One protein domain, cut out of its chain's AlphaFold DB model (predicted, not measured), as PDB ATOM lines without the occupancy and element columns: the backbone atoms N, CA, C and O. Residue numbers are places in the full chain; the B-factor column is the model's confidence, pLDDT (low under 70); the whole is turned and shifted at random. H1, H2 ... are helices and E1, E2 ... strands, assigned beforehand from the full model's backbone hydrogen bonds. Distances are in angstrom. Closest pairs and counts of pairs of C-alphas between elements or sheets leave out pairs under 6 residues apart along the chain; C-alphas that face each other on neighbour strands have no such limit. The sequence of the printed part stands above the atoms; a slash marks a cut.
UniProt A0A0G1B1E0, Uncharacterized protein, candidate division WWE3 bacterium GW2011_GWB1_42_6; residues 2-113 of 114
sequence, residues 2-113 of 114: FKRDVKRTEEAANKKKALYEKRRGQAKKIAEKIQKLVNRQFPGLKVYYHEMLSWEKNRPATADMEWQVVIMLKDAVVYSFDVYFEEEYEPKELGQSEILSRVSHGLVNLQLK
ATOM      1  N   PHE A   2     -50.846 103.495 -40.476       51.91
ATOM      2  CA  PHE A   2     -50.950 102.337 -39.555       51.91
ATOM      3  C   PHE A   2     -49.660 101.751 -38.927       51.91
ATOM      4  O   PHE A   2     -49.688 101.316 -37.782       51.91
ATOM      5  N   LYS A   3     -48.513 101.714 -39.624       52.97
ATOM      6  CA  LYS A   3     -47.290 101.061 -39.094       52.97
ATOM      7  C   LYS A   3     -46.583 101.838 -37.968       52.97
ATOM      8  O   LYS A   3     -45.759 101.255 -37.270       52.97
ATOM      9  N   ARG A   4     -46.858 103.142 -37.798       52.50
ATOM     10  CA  ARG A   4     -46.269 103.956 -36.712       52.50
ATOM     11  C   ARG A   4     -47.058 103.842 -35.404       52.50
ATOM     12  O   ARG A   4     -46.449 103.915 -34.341       52.50
ATOM     13  N   ASP A   5     -48.364 103.600 -35.481       53.12
ATOM     14  CA  ASP A   5     -49.232 103.489 -34.303       53.12
ATOM     15  C   ASP A   5     -49.075 102.145 -33.576       53.12
ATOM     16  O   ASP A   5     -49.090 102.126 -32.347       53.12
ATOM     17  N   VAL A   6     -48.792 101.052 -34.305       55.97
ATOM     18  CA  VAL A   6     -48.483  99.724 -33.725       55.97
ATOM     19  C   VAL A   6     -47.180  99.749 -32.910       55.97
ATOM     20  O   VAL A   6     -47.132  99.234 -31.798       55.97
ATOM     21  N   LYS A   7     -46.139 100.442 -33.399       56.00
ATOM     22  CA  LYS A   7     -44.871 100.582 -32.657       56.00
ATOM     23  C   LYS A   7     -45.034 101.363 -31.347       56.00
ATOM     24  O   LYS A   7     -44.440 100.995 -30.340       56.00
ATOM     25  N   ARG A   8     -45.879 102.404 -31.333       56.97
ATOM     26  CA  ARG A   8     -46.193 103.167 -30.108       56.97
ATOM     27  C   ARG A   8     -46.985 102.343 -29.087       56.97
ATOM     28  O   ARG A   8     -46.803 102.532 -27.887       56.97
ATOM     29  N   THR A   9     -47.840 101.427 -29.544       59.78
ATOM     30  CA  THR A   9     -48.605 100.531 -28.660       59.78
ATOM     31  C   THR A   9     -47.743  99.401 -28.092       59.78
ATOM     32  O   THR A   9     -47.863  99.099 -26.905       59.78
ATOM     33  N   GLU A  10     -46.818  98.839 -28.875       61.59
ATOM     34  CA  GLU A  10     -45.849  97.840 -28.395       61.59
ATOM     35  C   GLU A  10     -44.870  98.420 -27.360       61.59
ATOM     36  O   GLU A  10     -44.613  97.796 -26.331       61.59
ATOM     37  N   GLU A  11     -44.365  99.640 -27.569       62.50
ATOM     38  CA  GLU A  11     -43.493 100.314 -26.596       62.50
ATOM     39  C   GLU A  11     -44.210 100.611 -25.271       62.50
ATOM     40  O   GLU A  11     -43.630 100.430 -24.197       62.50
ATOM     41  N   ALA A  12     -45.481 101.022 -25.317       62.53
ATOM     42  CA  ALA A  12     -46.286 101.246 -24.118       62.53
ATOM     43  C   ALA A  12     -46.587  99.935 -23.366       62.53
ATOM     44  O   ALA A  12     -46.506  99.895 -22.136       62.53
ATOM     45  N   ALA A  13     -46.882  98.848 -24.088       66.94
ATOM     46  CA  ALA A  13     -47.099  97.527 -23.500       66.94
ATOM     47  C   ALA A  13     -45.817  96.970 -22.853       66.94
ATOM     48  O   ALA A  13     -45.853  96.475 -21.724       66.94
ATOM     49  N   ASN A  14     -44.668  97.128 -23.515       72.62
ATOM     50  CA  ASN A  14     -43.373  96.699 -22.989       72.62
ATOM     51  C   ASN A  14     -42.967  97.476 -21.727       72.62
ATOM     52  O   ASN A  14     -42.486  96.870 -20.769       72.62
ATOM     53  N   LYS A  15     -43.223  98.791 -21.671       71.12
ATOM     54  CA  LYS A  15     -42.993  99.598 -20.459       71.12
ATOM     55  C   LYS A  15     -43.839  99.119 -19.275       71.12
ATOM     56  O   LYS A  15     -43.311  98.968 -18.176       71.12
ATOM     57  N   LYS A  16     -45.121  98.810 -19.501       70.88
ATOM     58  CA  LYS A  16     -46.010  98.263 -18.459       70.88
ATOM     59  C   LYS A  16     -45.543  96.896 -17.958       70.88
ATOM     60  O   LYS A  16     -45.534  96.662 -16.752       70.88
ATOM     61  N   LYS A  17     -45.100  96.014 -18.861       74.25
ATOM     62  CA  LYS A  17     -44.569  94.692 -18.498       74.25
ATOM     63  C   LYS A  17     -43.293  94.790 -17.657       74.25
ATOM     64  O   LYS A  17     -43.182  94.110 -16.640       74.25
ATOM     65  N   ALA A  18     -42.359  95.660 -18.039       78.56
ATOM     66  CA  ALA A  18     -41.128  95.875 -17.280       78.56
ATOM     67  C   ALA A  18     -41.409  96.426 -15.869       78.56
ATOM     68  O   ALA A  18     -40.806  95.979 -14.892       78.56
ATOM     69  N   LEU A  19     -42.361  97.359 -15.746       76.94
ATOM     70  CA  LEU A  19     -42.790  97.894 -14.453       76.94
ATOM     71  C   LEU A  19     -43.430  96.812 -13.568       76.94
ATOM     72  O   LEU A  19     -43.107  96.724 -12.383       76.94
ATOM     73  N   TYR A  20     -44.274  95.958 -14.149       78.19
ATOM     74  CA  TYR A  20     -44.875  94.818 -13.456       78.19
ATOM     75  C   TYR A  20     -43.816  93.857 -12.901       78.19
ATOM     76  O   TYR A  20     -43.824  93.538 -11.710       78.19
ATOM     77  N   GLU A  21     -42.866  93.423 -13.733       81.31
ATOM     78  CA  GLU A  21     -41.805  92.504 -13.305       81.31
ATOM     79  C   GLU A  21     -40.922  93.120 -12.212       81.31
ATOM     80  O   GLU A  21     -40.568  92.434 -11.246       81.31
ATOM     81  N   LYS A  22     -40.631  94.426 -12.306       82.25
ATOM     82  CA  LYS A  22     -39.913  95.171 -11.264       82.25
ATOM     83  C   LYS A  22     -40.673  95.140  -9.932       82.25
ATOM     84  O   LYS A  22     -40.089  94.742  -8.922       82.25
ATOM     85  N   ARG A  23     -41.963  95.496  -9.928       78.19
ATOM     86  CA  ARG A  23     -42.811  95.520  -8.719       78.19
ATOM     87  C   ARG A  23     -42.992  94.130  -8.114       78.19
ATOM     88  O   ARG A  23     -42.801  93.954  -6.913       78.19
ATOM     89  N   ARG A  24     -43.223  93.109  -8.945       82.12
ATOM     90  CA  ARG A  24     -43.252  91.700  -8.519       82.12
ATOM     91  C   ARG A  24     -41.947  91.290  -7.834       82.12
ATOM     92  O   ARG A  24     -41.970  90.627  -6.797       82.12
ATOM     93  N   GLY A  25     -40.806  91.690  -8.395       84.75
ATOM     94  CA  GLY A  25     -39.493  91.461  -7.796       84.75
ATOM     95  C   GLY A  25     -39.331  92.140  -6.430       84.75
ATOM     96  O   GLY A  25     -38.756  91.544  -5.520       84.75
ATOM     97  N   GLN A  26     -39.858  93.354  -6.261       82.44
ATOM     98  CA  GLN A  26     -39.844  94.064  -4.977       82.44
ATOM     99  C   GLN A  26     -40.754  93.388  -3.940       82.44
ATOM    100  O   GLN A  26     -40.300  93.118  -2.828       82.44
ATOM    101  N   ALA A  27     -41.985  93.023  -4.313       81.81
ATOM    102  CA  ALA A  27     -42.916  92.298  -3.445       81.81
ATOM    103  C   ALA A  27     -42.323  90.971  -2.953       81.81
ATOM    104  O   ALA A  27     -42.364  90.671  -1.759       81.81
ATOM    105  N   LYS A  28     -41.670  90.224  -3.853       87.50
ATOM    106  CA  LYS A  28     -40.948  88.995  -3.506       87.50
ATOM    107  C   LYS A  28     -39.867  89.241  -2.450       87.50
ATOM    108  O   LYS A  28     -39.811  88.513  -1.463       87.50
ATOM    109  N   LYS A  29     -39.026  90.267  -2.627       87.81
ATOM    110  CA  LYS A  29     -37.951  90.598  -1.672       87.81
ATOM    111  C   LYS A  29     -38.497  90.961  -0.290       87.81
ATOM    112  O   LYS A  29     -37.944  90.519   0.717       87.81
ATOM    113  N   ILE A  30     -39.586  91.729  -0.241       85.00
ATOM    114  CA  ILE A  30     -40.261  92.092   1.013       85.00
ATOM    115  C   ILE A  30     -40.793  90.834   1.704       85.00
ATOM    116  O   ILE A  30     -40.494  90.601   2.875       85.00
ATOM    117  N   ALA A  31     -41.498  89.971   0.968       88.19
ATOM    118  CA  ALA A  31     -42.017  88.716   1.501       88.19
ATOM    119  C   ALA A  31     -40.899  87.802   2.031       88.19
ATOM    120  O   ALA A  31     -41.026  87.250   3.122       88.19
ATOM    121  N   GLU A  32     -39.771  87.688   1.324       91.12
ATOM    122  CA  GLU A  32     -38.606  86.913   1.772       91.12
ATOM    123  C   GLU A  32     -37.971  87.486   3.049       91.12
ATOM    124  O   GLU A  32     -37.597  86.734   3.954       91.12
ATOM    125  N   LYS A  33     -37.857  88.817   3.155       89.75
ATOM    126  CA  LYS A  33     -37.338  89.492   4.354       89.75
ATOM    127  C   LYS A  33     -38.230  89.221   5.564       89.75
ATOM    128  O   LYS A  33     -37.731  88.877   6.637       89.75
ATOM    129  N   ILE A  34     -39.542  89.300   5.373       88.94
ATOM    130  CA  ILE A  34     -40.534  89.024   6.414       88.94
ATOM    131  C   ILE A  34     -40.543  87.544   6.771       88.94
ATOM    132  O   ILE A  34     -40.565  87.215   7.949       88.94
ATOM    133  N   GLN A  35     -40.440  86.645   5.792       92.19
ATOM    134  CA  GLN A  35     -40.348  85.209   6.045       92.19
ATOM    135  C   GLN A  35     -39.176  84.880   6.970       92.19
ATOM    136  O   GLN A  35     -39.345  84.089   7.897       92.19
ATOM    137  N   LYS A  36     -38.006  85.499   6.759       92.00
ATOM    138  CA  LYS A  36     -36.840  85.332   7.643       92.00
ATOM    139  C   LYS A  36     -37.097  85.897   9.040       92.00
ATOM    140  O   LYS A  36     -36.792  85.227  10.024       92.00
ATOM    141  N   LEU A  37     -37.656  87.106   9.124       90.62
ATOM    142  CA  LEU A  37     -37.980  87.773  10.389       90.62
ATOM    143  C   LEU A  37     -38.960  86.941  11.228       90.62
ATOM    144  O   LEU A  37     -38.705  86.653  12.395       90.62
ATOM    145  N   VAL A  38     -40.063  86.529  10.610       90.31
ATOM    146  CA  VAL A  38     -41.168  85.831  11.259       90.31
ATOM    147  C   VAL A  38     -40.768  84.409  11.623       90.31
ATOM    148  O   VAL A  38     -40.991  84.013  12.756       90.31
ATOM    149  N   ASN A  39     -40.108  83.659  10.734       90.06
ATOM    150  CA  ASN A  39     -39.700  82.280  11.036       90.06
ATOM    151  C   ASN A  39     -38.656  82.203  12.166       90.06
ATOM    152  O   ASN A  39     -38.556  81.183  12.839       90.06
ATOM    153  N   ARG A  40     -37.890  83.282  12.400       91.19
ATOM    154  CA  ARG A  40     -36.950  83.366  13.526       91.19
ATOM    155  C   ARG A  40     -37.661  83.432  14.884       91.19
ATOM    156  O   ARG A  40     -37.143  82.865  15.838       91.19
ATOM    157  N   GLN A  41     -38.797  84.129  14.983       89.06
ATOM    158  CA  GLN A  41     -39.570  84.236  16.233       89.06
ATOM    159  C   GLN A  41     -40.701  83.209  16.344       89.06
ATOM    160  O   GLN A  41     -41.006  82.751  17.440       89.06
ATOM    161  N   PHE A  42     -41.310  82.836  15.221       90.69
ATOM    162  CA  PHE A  42     -42.503  82.001  15.141       90.69
ATOM    163  C   PHE A  42     -42.286  80.881  14.110       90.69
ATOM    164  O   PHE A  42     -42.720  80.994  12.955       90.69
ATOM    165  N   PRO A  43     -41.592  79.797  14.499       88.12
ATOM    166  CA  PRO A  43     -41.331  78.677  13.608       88.12
ATOM    167  C   PRO A  43     -42.630  78.077  13.061       88.12
ATOM    168  O   PRO A  43     -43.595  77.865  13.795       88.12
ATOM    169  N   GLY A  44     -42.649  77.778  11.762       88.38
ATOM    170  CA  GLY A  44     -43.803  77.158  11.098       88.38
ATOM    171  C   GLY A  44     -44.807  78.138  10.485       88.38
ATOM    172  O   GLY A  44     -45.731  77.691   9.801       88.38
ATOM    173  N   LEU A  45     -44.609  79.451  10.650       92.56
ATOM    174  CA  LEU A  45     -45.324  80.454   9.863       92.56
ATOM    175  C   LEU A  45     -44.767  80.548   8.443       92.56
ATOM    176  O   LEU A  45     -43.555  80.625   8.221       92.56
ATOM    177  N   LYS A  46     -45.681  80.582   7.474       93.25
ATOM    178  CA  LYS A  46     -45.373  80.747   6.055       93.25
ATOM    179  C   LYS A  46     -45.861  82.104   5.575       93.25
ATOM    180  O   LYS A  46     -46.963  82.521   5.914       93.25
ATOM    181  N   VAL A  47     -45.043  82.774   4.778       91.25
ATOM    182  CA  VAL A  47     -45.327  84.085   4.204       91.25
ATOM    183  C   VAL A  47     -45.525  83.928   2.705       91.25
ATOM    184  O   VAL A  47     -44.695  83.342   2.012       91.25
ATOM    185  N   TYR A  48     -46.624  84.475   2.211       89.50
ATOM    186  CA  TYR A  48     -47.005  84.483   0.809       89.50
ATOM    187  C   TYR A  48     -47.177  85.921   0.349       89.50
ATOM    188  O   TYR A  48     -47.418  86.817   1.155       89.50
ATOM    189  N   TYR A  49     -47.066  86.138  -0.955       87.44
ATOM    190  CA  TYR A  49     -47.391  87.412  -1.573       87.44
ATOM    191  C   TYR A  49     -48.123  87.156  -2.884       87.44
ATOM    192  O   TYR A  49     -47.808  86.199  -3.596       87.44
ATOM    193  N   HIS A  50     -49.107  87.989  -3.192       82.31
ATOM    194  CA  HIS A  50     -49.856  87.903  -4.439       82.31
ATOM    195  C   HIS A  50     -50.298  89.290  -4.895       82.31
ATOM    196  O   HIS A  50     -50.365  90.228  -4.099       82.31
ATOM    197  N   GLU A  51     -50.537  89.412  -6.195       78.81
ATOM    198  CA  GLU A  51     -51.080  90.622  -6.802       78.81
ATOM    199  C   GLU A  51     -52.561  90.732  -6.438       78.81
ATOM    200  O   GLU A  51     -53.313  89.765  -6.590       78.81
ATOM    201  N   MET A  52     -52.975  91.903  -5.962       73.62
ATOM    202  CA  MET A  52     -54.382  92.223  -5.789       73.62
ATOM    203  C   MET A  52     -54.892  92.883  -7.066       73.62
ATOM    204  O   MET A  52     -54.345  93.876  -7.543       73.62
ATOM    205  N   LEU A  53     -55.962  92.324  -7.633       61.59
ATOM    206  CA  LEU A  53     -56.699  92.993  -8.700       61.59
ATOM    207  C   LEU A  53     -57.408  94.192  -8.075       61.59
ATOM    208  O   LEU A  53     -58.290  93.986  -7.247       61.59
ATOM    209  N   SER A  54     -57.038  95.420  -8.458       54.72
ATOM    210  CA  SER A  54     -57.751  96.625  -8.018       54.72
ATOM    211  C   SER A  54     -59.243  96.482  -8.345       54.72
ATOM    212  O   SER A  54     -59.649  96.326  -9.496       54.72
ATOM    213  N   TRP A  55     -60.058  96.459  -7.299       45.69
ATOM    214  CA  TRP A  55     -61.494  96.198  -7.323       45.69
ATOM    215  C   TRP A  55     -62.277  97.510  -7.486       45.69
ATOM    216  O   TRP A  55     -63.492  97.504  -7.701       45.69
ATOM    217  N   GLU A  56     -61.576  98.648  -7.488       44.75
ATOM    218  CA  GLU A  56     -62.136  99.955  -7.794       44.75
ATOM    219  C   GLU A  56     -62.203 100.167  -9.311       44.75
ATOM    220  O   GLU A  56     -61.229 100.530  -9.965       44.75
ATOM    221  N   LYS A  57     -63.414 100.032  -9.870       43.31
ATOM    222  CA  LYS A  57     -63.749 100.328 -11.279       43.31
ATOM    223  C   LYS A  57     -63.393 101.755 -11.752       43.31
ATOM    224  O   LYS A  57     -63.551 102.037 -12.935       43.31
ATOM    225  N   ASN A  58     -62.929 102.638 -10.861       46.31
ATOM    226  CA  ASN A  58     -62.686 104.058 -11.128       46.31
ATOM    227  C   ASN A  58     -61.218 104.500 -11.006       46.31
ATOM    228  O   ASN A  58     -60.947 105.681 -11.225       46.31
ATOM    229  N   ARG A  59     -60.261 103.610 -10.697       45.69
ATOM    230  CA  ARG A  59     -58.840 103.979 -10.788       45.69
ATOM    231  C   ARG A  59     -58.319 103.750 -12.209       45.69
ATOM    232  O   ARG A  59     -58.622 102.720 -12.814       45.69
ATOM    233  N   PRO A  60     -57.568 104.703 -12.791       42.16
ATOM    234  CA  PRO A  60     -57.013 104.534 -14.126       42.16
ATOM    235  C   PRO A  60     -56.122 103.288 -14.153       42.16
ATOM    236  O   PRO A  60     -55.346 103.078 -13.231       42.16
ATOM    237  N   ALA A  61     -56.189 102.487 -15.224       44.09
ATOM    238  CA  ALA A  61     -55.476 101.208 -15.417       44.09
ATOM    239  C   ALA A  61     -53.924 101.296 -15.440       44.09
ATOM    240  O   ALA A  61     -53.230 100.417 -15.959       44.09
ATOM    241  N   THR A  62     -53.376 102.403 -14.954       45.00
ATOM    242  CA  THR A  62     -51.958 102.699 -14.724       45.00
ATOM    243  C   THR A  62     -51.646 102.948 -13.244       45.00
ATOM    244  O   THR A  62     -50.479 102.903 -12.873       45.00
ATOM    245  N   ALA A  63     -52.662 103.171 -12.408       45.84
ATOM    246  CA  ALA A  63     -52.554 103.330 -10.969       45.84
ATOM    247  C   ALA A  63     -52.672 101.958 -10.277       45.84
ATOM    248  O   ALA A  63     -53.584 101.182 -10.547       45.84
ATOM    249  N   ASP A  64     -51.721 101.699  -9.385       54.84
ATOM    250  CA  ASP A  64     -51.884 100.843  -8.208       54.84
ATOM    251  C   ASP A  64     -51.928  99.325  -8.453       54.84
ATOM    252  O   ASP A  64     -52.912  98.636  -8.201       54.84
ATOM    253  N   MET A  65     -50.788  98.773  -8.889       60.97
ATOM    254  CA  MET A  65     -50.482  97.356  -8.647       60.97
ATOM    255  C   MET A  65     -50.235  97.174  -7.147       60.97
ATOM    256  O   MET A  65     -49.109  97.342  -6.669       60.97
ATOM    257  N   GLU A  66     -51.299  96.876  -6.415       69.62
ATOM    258  CA  GLU A  66     -51.257  96.566  -4.991       69.62
ATOM    259  C   GLU A  66     -50.855  95.101  -4.814       69.62
ATOM    260  O   GLU A  66     -51.391  94.197  -5.456       69.62
ATOM    261  N   TRP A  67     -49.869  94.851  -3.958       78.38
ATOM    262  CA  TRP A  67     -49.481  93.493  -3.586       78.38
ATOM    263  C   TRP A  67     -49.868  93.262  -2.146       78.38
ATOM    264  O   TRP A  67     -49.610  94.109  -1.301       78.38
ATOM    265  N   GLN A  68     -50.412  92.097  -1.839       83.38
ATOM    266  CA  GLN A  68     -50.693  91.736  -0.462       83.38
ATOM    267  C   GLN A  68     -49.698  90.689   0.017       83.38
ATOM    268  O   GLN A  68     -49.475  89.680  -0.655       83.38
ATOM    269  N   VAL A  69     -49.120  90.919   1.197       85.88
ATOM    270  CA  VAL A  69     -48.318  89.933   1.925       85.88
ATOM    271  C   VAL A  69     -49.199  89.286   2.987       85.88
ATOM    272  O   VAL A  69     -49.827  89.971   3.792       85.88
ATOM    273  N   VAL A  70     -49.236  87.956   3.002       88.38
ATOM    274  CA  VAL A  70     -50.078  87.153   3.894       88.38
ATOM    275  C   VAL A  70     -49.203  86.201   4.697       88.38
ATOM    276  O   VAL A  70     -48.408  85.451   4.137       88.38
ATOM    277  N   ILE A  71     -49.358  86.211   6.016       90.88
ATOM    278  CA  ILE A  71     -48.660  85.340   6.961       90.88
ATOM    279  C   ILE A  71     -49.661  84.314   7.481       90.88
ATOM    280  O   ILE A  71     -50.690  84.673   8.055       90.88
ATOM    281  N   MET A  72     -49.356  83.036   7.284       92.06
ATOM    282  CA  MET A  72     -50.255  81.925   7.584       92.06
ATOM    283  C   MET A  72     -49.618  80.906   8.523       92.06
ATOM    284  O   MET A  72     -48.422  80.620   8.437       92.06
ATOM    285  N   LEU A  73     -50.452  80.303   9.371       90.50
ATOM    286  CA  LEU A  73     -50.138  79.097  10.131       90.50
ATOM    287  C   LEU A  73     -51.020  77.962   9.610       90.50
ATOM    288  O   LEU A  73     -52.232  77.981   9.818       90.50
ATOM    289  N   LYS A  74     -50.411  76.961   8.960       87.00
ATOM    290  CA  LYS A  74     -51.140  75.929   8.196       87.00
ATOM    291  C   LYS A  74     -52.042  76.601   7.147       87.00
ATOM    292  O   LYS A  74     -51.501  77.214   6.232       87.00
ATOM    293  N   ASP A  75     -53.359  76.559   7.349       85.12
ATOM    294  CA  ASP A  75     -54.385  77.095   6.444       85.12
ATOM    295  C   ASP A  75     -55.121  78.317   7.029       85.12
ATOM    296  O   ASP A  75     -56.108  78.785   6.470       85.12
ATOM    297  N   ALA A  76     -54.658  78.840   8.171       87.31
ATOM    298  CA  ALA A  76     -55.240  80.010   8.818       87.31
ATOM    299  C   ALA A  76     -54.388  81.258   8.570       87.31
ATOM    300  O   ALA A  76     -53.181  81.265   8.839       87.31
ATOM    301  N   VAL A  77     -55.031  82.335   8.119       88.25
ATOM    302  CA  VAL A  77     -54.406  83.657   8.035       88.25
ATOM    303  C   VAL A  77     -54.196  84.192   9.450       88.25
ATOM    304  O   VAL A  77     -55.143  84.339  10.220       88.25
ATOM    305  N   VAL A  78     -52.939  84.470   9.784       90.81
ATOM    306  CA  VAL A  78     -52.529  85.063  11.063       90.81
ATOM    307  C   VAL A  78     -52.519  86.581  10.945       90.81
ATOM    308  O   VAL A  78     -53.010  87.281  11.824       90.81
ATOM    309  N   TYR A  79     -51.945  87.086   9.854       88.62
ATOM    310  CA  TYR A  79     -51.829  88.511   9.579       88.62
ATOM    311  C   TYR A  79     -51.656  88.742   8.076       88.62
ATOM    312  O   TYR A  79     -50.982  87.961   7.408       88.62
ATOM    313  N   SER A  80     -52.226  89.818   7.544       86.25
ATOM    314  CA  SER A  80     -52.012  90.258   6.165       86.25
ATOM    315  C   SER A  80     -51.910  91.775   6.105       86.25
ATOM    316  O   SER A  80     -52.440  92.473   6.972       86.25
ATOM    317  N   PHE A  81     -51.210  92.285   5.097       81.94
ATOM    318  CA  PHE A  81     -51.114  93.718   4.847       81.94
ATOM    319  C   PHE A  81     -50.745  94.007   3.395       81.94
ATOM    320  O   PHE A  81     -50.132  93.178   2.714       81.94
ATOM    321  N   ASP A  82     -51.088  95.212   2.961       80.94
ATOM    322  CA  ASP A  82     -50.895  95.650   1.588       80.94
ATOM    323  C   ASP A  82     -49.564  96.397   1.439       80.94
ATOM    324  O   ASP A  82     -49.110  97.119   2.332       80.94
ATOM    325  N   VAL A  83     -48.925  96.200   0.293       72.44
ATOM    326  CA  VAL A  83     -47.668  96.817  -0.111       72.44
ATOM    327  C   VAL A  83     -47.947  97.679  -1.330       72.44
ATOM    328  O   VAL A  83     -48.278  97.180  -2.409       72.44
ATOM    329  N   TYR A  84     -47.775  98.983  -1.140       70.38
ATOM    330  CA  TYR A  84     -47.956  99.994  -2.170       70.38
ATOM    331  C   TYR A  84     -46.598 100.351  -2.780       70.38
ATOM    332  O   TYR A  84     -45.650 100.682  -2.063       70.38
ATOM    333  N   PHE A  85     -46.501 100.274  -4.109       66.31
ATOM    334  CA  PHE A  85     -45.310 100.659  -4.871       66.31
ATOM    335  C   PHE A  85     -45.608 101.921  -5.687       66.31
ATOM    336  O   PHE A  85     -45.972 101.828  -6.865       66.31
ATOM    337  N   GLU A  86     -45.456 103.097  -5.080       59.50
ATOM    338  CA  GLU A  86     -45.480 104.357  -5.833       59.50
ATOM    339  C   GLU A  86     -44.280 104.395  -6.806       59.50
ATOM    340  O   GLU A  86     -43.208 103.865  -6.511       59.50
ATOM    341  N   GLU A  87     -44.466 104.956  -8.009       53.69
ATOM    342  CA  GLU A  87     -43.521 104.847  -9.142       53.69
ATOM    343  C   GLU A  87     -42.092 105.343  -8.849       53.69
ATOM    344  O   GLU A  87     -41.143 104.849  -9.465       53.69
ATOM    345  N   GLU A  88     -41.929 106.239  -7.875       51.16
ATOM    346  CA  GLU A  88     -40.644 106.819  -7.459       51.16
ATOM    347  C   GLU A  88     -40.256 106.486  -6.010       51.16
ATOM    348  O   GLU A  88     -39.191 106.892  -5.544       51.16
ATOM    349  N   TYR A  89     -41.090 105.738  -5.284       42.56
ATOM    350  CA  TYR A  89     -40.972 105.620  -3.836       42.56
ATOM    351  C   TYR A  89     -40.410 104.261  -3.417       42.56
ATOM    352  O   TYR A  89     -40.864 103.202  -3.863       42.56
ATOM    353  N   GLU A  90     -39.419 104.279  -2.524       52.81
ATOM    354  CA  GLU A  90     -39.066 103.079  -1.777       52.81
ATOM    355  C   GLU A  90     -40.283 102.669  -0.939       52.81
ATOM    356  O   GLU A  90     -40.835 103.506  -0.222       52.81
ATOM    357  N   PRO A  91     -40.749 101.412  -1.031       55.31
ATOM    358  CA  PRO A  91     -41.912 100.978  -0.273       55.31
ATOM    359  C   PRO A  91     -41.657 101.260   1.207       55.31
ATOM    360  O   PRO A  91     -40.632 100.836   1.747       55.31
ATOM    361  N   LYS A  92     -42.585 101.972   1.861       57.91
ATOM    362  CA  LYS A  92     -42.589 102.116   3.322       57.91
ATOM    363  C   LYS A  92     -42.710 100.720   3.914       57.91
ATOM    364  O   LYS A  92     -43.799 100.164   4.022       57.91
ATOM    365  N   GLU A  93     -41.571 100.128   4.244       61.34
ATOM    366  CA  GLU A  93     -41.539  98.850   4.927       61.34
ATOM    367  C   GLU A  93     -42.127  99.052   6.325       61.34
ATOM    368  O   GLU A  93     -41.661  99.895   7.095       61.34
ATOM    369  N   LEU A  94     -43.153  98.269   6.660       71.12
ATOM    370  CA  LEU A  94     -43.613  98.146   8.039       71.12
ATOM    371  C   LEU A  94     -42.418  97.805   8.934       71.12
ATOM    372  O   LEU A  94     -41.622  96.910   8.629       71.12
ATOM    373  N   GLY A  95     -42.297  98.520  10.052       80.69
ATOM    374  CA  GLY A  95     -41.218  98.292  11.004       80.69
ATOM    375  C   GLY A  95     -41.244  96.852  11.520       80.69
ATOM    376  O   GLY A  95     -42.310  96.285  11.762       80.69
ATOM    377  N   GLN A  96     -40.065  96.257  11.736       84.06
ATOM    378  CA  GLN A  96     -39.955  94.870  12.213       84.06
ATOM    379  C   GLN A  96     -40.786  94.631  13.484       84.06
ATOM    380  O   GLN A  96     -41.512  93.643  13.568       84.06
ATOM    381  N   SER A  97     -40.727  95.564  14.438       85.62
ATOM    382  CA  SER A  97     -41.486  95.498  15.693       85.62
ATOM    383  C   SER A  97     -42.998  95.486  15.471       85.62
ATOM    384  O   SER A  97     -43.715  94.763  16.160       85.62
ATOM    385  N   GLU A  98     -43.490  96.246  14.491       87.44
ATOM    386  CA  GLU A  98     -44.916  96.286  14.169       87.44
ATOM    387  C   GLU A  98     -45.382  94.962  13.562       87.44
ATOM    388  O   GLU A  98     -46.400  94.413  13.985       87.44
ATOM    389  N   ILE A  99     -44.605  94.399  12.630       87.31
ATOM    390  CA  ILE A  99     -44.911  93.103  12.009       87.31
ATOM    391  C   ILE A  99     -45.007  92.011  13.077       87.31
ATOM    392  O   ILE A  99     -45.985  91.266  13.119       87.31
ATOM    393  N   LEU A 100     -44.015  91.926  13.965       88.25
ATOM    394  CA  LEU A 100     -43.968  90.898  15.006       88.25
ATOM    395  C   LEU A 100     -45.098  91.056  16.033       88.25
ATOM    396  O   LEU A 100     -45.680  90.056  16.458       88.25
ATOM    397  N   SER A 101     -45.453  92.296  16.383       90.62
ATOM    398  CA  SER A 101     -46.582  92.593  17.272       90.62
ATOM    399  C   SER A 101     -47.906  92.099  16.678       90.62
ATOM    400  O   SER A 101     -48.637  91.331  17.309       90.62
ATOM    401  N   ARG A 102     -48.174  92.434  15.411       90.44
ATOM    402  CA  ARG A 102     -49.402  92.017  14.722       90.44
ATOM    403  C   ARG A 102     -49.478  90.501  14.517       90.44
ATOM    404  O   ARG A 102     -50.543  89.918  14.715       90.44
ATOM    405  N   VAL A 103     -48.357  89.847  14.199       89.94
ATOM    406  CA  VAL A 103     -48.280  88.376  14.122       89.94
ATOM    407  C   VAL A 103     -48.576  87.733  15.477       89.94
ATOM    408  O   VAL A 103     -49.370  86.797  15.544       89.94
ATOM    409  N   SER A 104     -47.998  88.259  16.562       89.81
ATOM    410  CA  SER A 104     -48.257  87.777  17.926       89.81
ATOM    411  C   SER A 104     -49.742  87.869  18.276       89.81
ATOM    412  O   SER A 104     -50.330  86.891  18.733       89.81
ATOM    413  N   HIS A 105     -50.375  89.013  17.995       90.44
ATOM    414  CA  HIS A 105     -51.809  89.209  18.219       90.44
ATOM    415  C   HIS A 105     -52.660  88.225  17.402       90.44
ATOM    416  O   HIS A 105     -53.592  87.621  17.935       90.44
ATOM    417  N   GLY A 106     -52.324  88.018  16.125       88.44
ATOM    418  CA  GLY A 106     -53.006  87.045  15.269       88.44
ATOM    419  C   GLY A 106     -52.931  85.617  15.818       88.44
ATOM    420  O   GLY A 106     -53.933  84.903  15.838       88.44
ATOM    421  N   LEU A 107     -51.763  85.210  16.326       89.00
ATOM    422  CA  LEU A 107     -51.565  83.888  16.926       89.00
ATOM    423  C   LEU A 107     -52.374  83.694  18.213       89.00
ATOM    424  O   LEU A 107     -53.004  82.647  18.371       89.00
ATOM    425  N   VAL A 108     -52.402  84.692  19.104       89.38
ATOM    426  CA  VAL A 108     -53.213  84.648  20.336       89.38
ATOM    427  C   VAL A 108     -54.693  84.483  19.992       89.38
ATOM    428  O   VAL A 108     -55.360  83.596  20.525       89.38
ATOM    429  N   ASN A 109     -55.195  85.258  19.030       86.19
ATOM    430  CA  ASN A 109     -56.586  85.163  18.582       86.19
ATOM    431  C   ASN A 109     -56.936  83.785  17.998       86.19
ATOM    432  O   ASN A 109     -58.075  83.341  18.127       86.19
ATOM    433  N   LEU A 110     -55.986  83.094  17.358       85.25
ATOM    434  CA  LEU A 110     -56.196  81.727  16.871       85.25
ATOM    435  C   LEU A 110     -56.214  80.689  17.999       85.25
ATOM    436  O   LEU A 110     -56.941  79.703  17.891       85.25
ATOM    437  N   GLN A 111     -55.441  80.888  19.072       82.38
ATOM    438  CA  GLN A 111     -55.451  79.998  20.238       82.38
ATOM    439  C   GLN A 111     -56.757  80.101  21.029       82.38
ATOM    440  O   GLN A 111     -57.281  79.077  21.447       82.38
ATOM    441  N   LEU A 112     -57.307  81.310  21.171       77.12
ATOM    442  CA  LEU A 112     -58.567  81.556  21.885       77.12
ATOM    443  C   LEU A 112     -59.814  81.006  21.170       77.12
ATOM    444  O   LEU A 112     -60.885  80.958  21.763       77.12
ATOM    445  N   LYS A 113     -59.700  80.623  19.892       72.69
ATOM    446  CA  LYS A 113     -60.797  80.034  19.103       72.69
ATOM    447  C   LYS A 113     -60.891  78.505  19.209       72.69
ATOM    448  O   LYS A 113     -61.772  77.930  18.572       72.69
TER     449      LYS A 113
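AT A GLANCE: This is residues 2 to 113 of the 114 residues of an uncharacterized protein of candidate division WWE3 bacterium GW2011_GWB1_42_6 (UniProt A0A0G1B1E0). One long helix, H1, packs with its later part on a small, strongly twisted three-stranded sheet, while its residues 2 to 15 stick out past the body as a free arm that makes much of the length. The short helix H2 packs on the same sheet at its E3 side, set steeply to H1, and the loop of residues 55 to 61 also sticks out. The printed part has 112 residues, with two named helices and three named strands in the order H1, E1, E2, E3, H2; the sheet's order is E1, E2, E3, antiparallel, and the class is mixed, helices and strands. The whole is loose, with a radius of gyration of the C-alphas of 17.8 A, and spans 65 by 27 by 22 A.

IN THESE COORDINATES: H1 holds residues 2 to 41 and runs 59.7 A, from C-alpha 2 at (-50.950, 102.337, -39.555) to C-alpha 41 at (-39.570, 84.236, 16.233). E1 is residues 45 to 52, E2 residues 66 to 73 and E3 residues 76 to 83; E3 bends by 54 degrees at residue 79. H2, residues 96 to 111, runs 22.9 A and ends with C-alpha 111 at (-55.451, 79.998, 20.238).

HOW THE PARTS SIT: The strands form a meander, each the antiparallel neighbour of the one before. E1 and E2 are a hairpin at 156 degrees, with N 48 and O 70 2.8 A apart, within hydrogen-bond range. E2 and E3 are a hairpin at 158 degrees, with N 83 and O 67 2.7 A apart, within hydrogen-bond range. The helices and sheet make two layers, H1 and H2 on one face of the sheet. H1 is over E1 and E2 at a height over the sheet of 8.8 A; its closest C-alphas to E1 are those of Gln 35 and Val 47, 5.4 A. It runs along the strands, only just, at 27 degrees to E2 on the local plane. H2 is over E3 and only just over E2, where 3 of its C-alphas fall; its closest C-alphas to E3 are those of Gly 106 and Val 78, 4.7 A. H1 and H2 are close but not clearly touching, the closest C-alphas being those of Val 38 and Leu 100, 6.9 A; they run the same way at a steep tilt of 69.8 degrees, only just short of about perpendicular. In H2 every O i to N i+4 pair is within hydrogen-bond range, in H1 33 of 36.

THE WHOLE: The C-alphas farthest apart are those of Phe 2 and Leu 112, 65.3 A. The printed part has no cut. The links E1 to E2 and E3 to H2 are long. The mean pLDDT of the printed part is 75.3; residues 2 to 13, 53 to 66 and 85 to 93 are under 70.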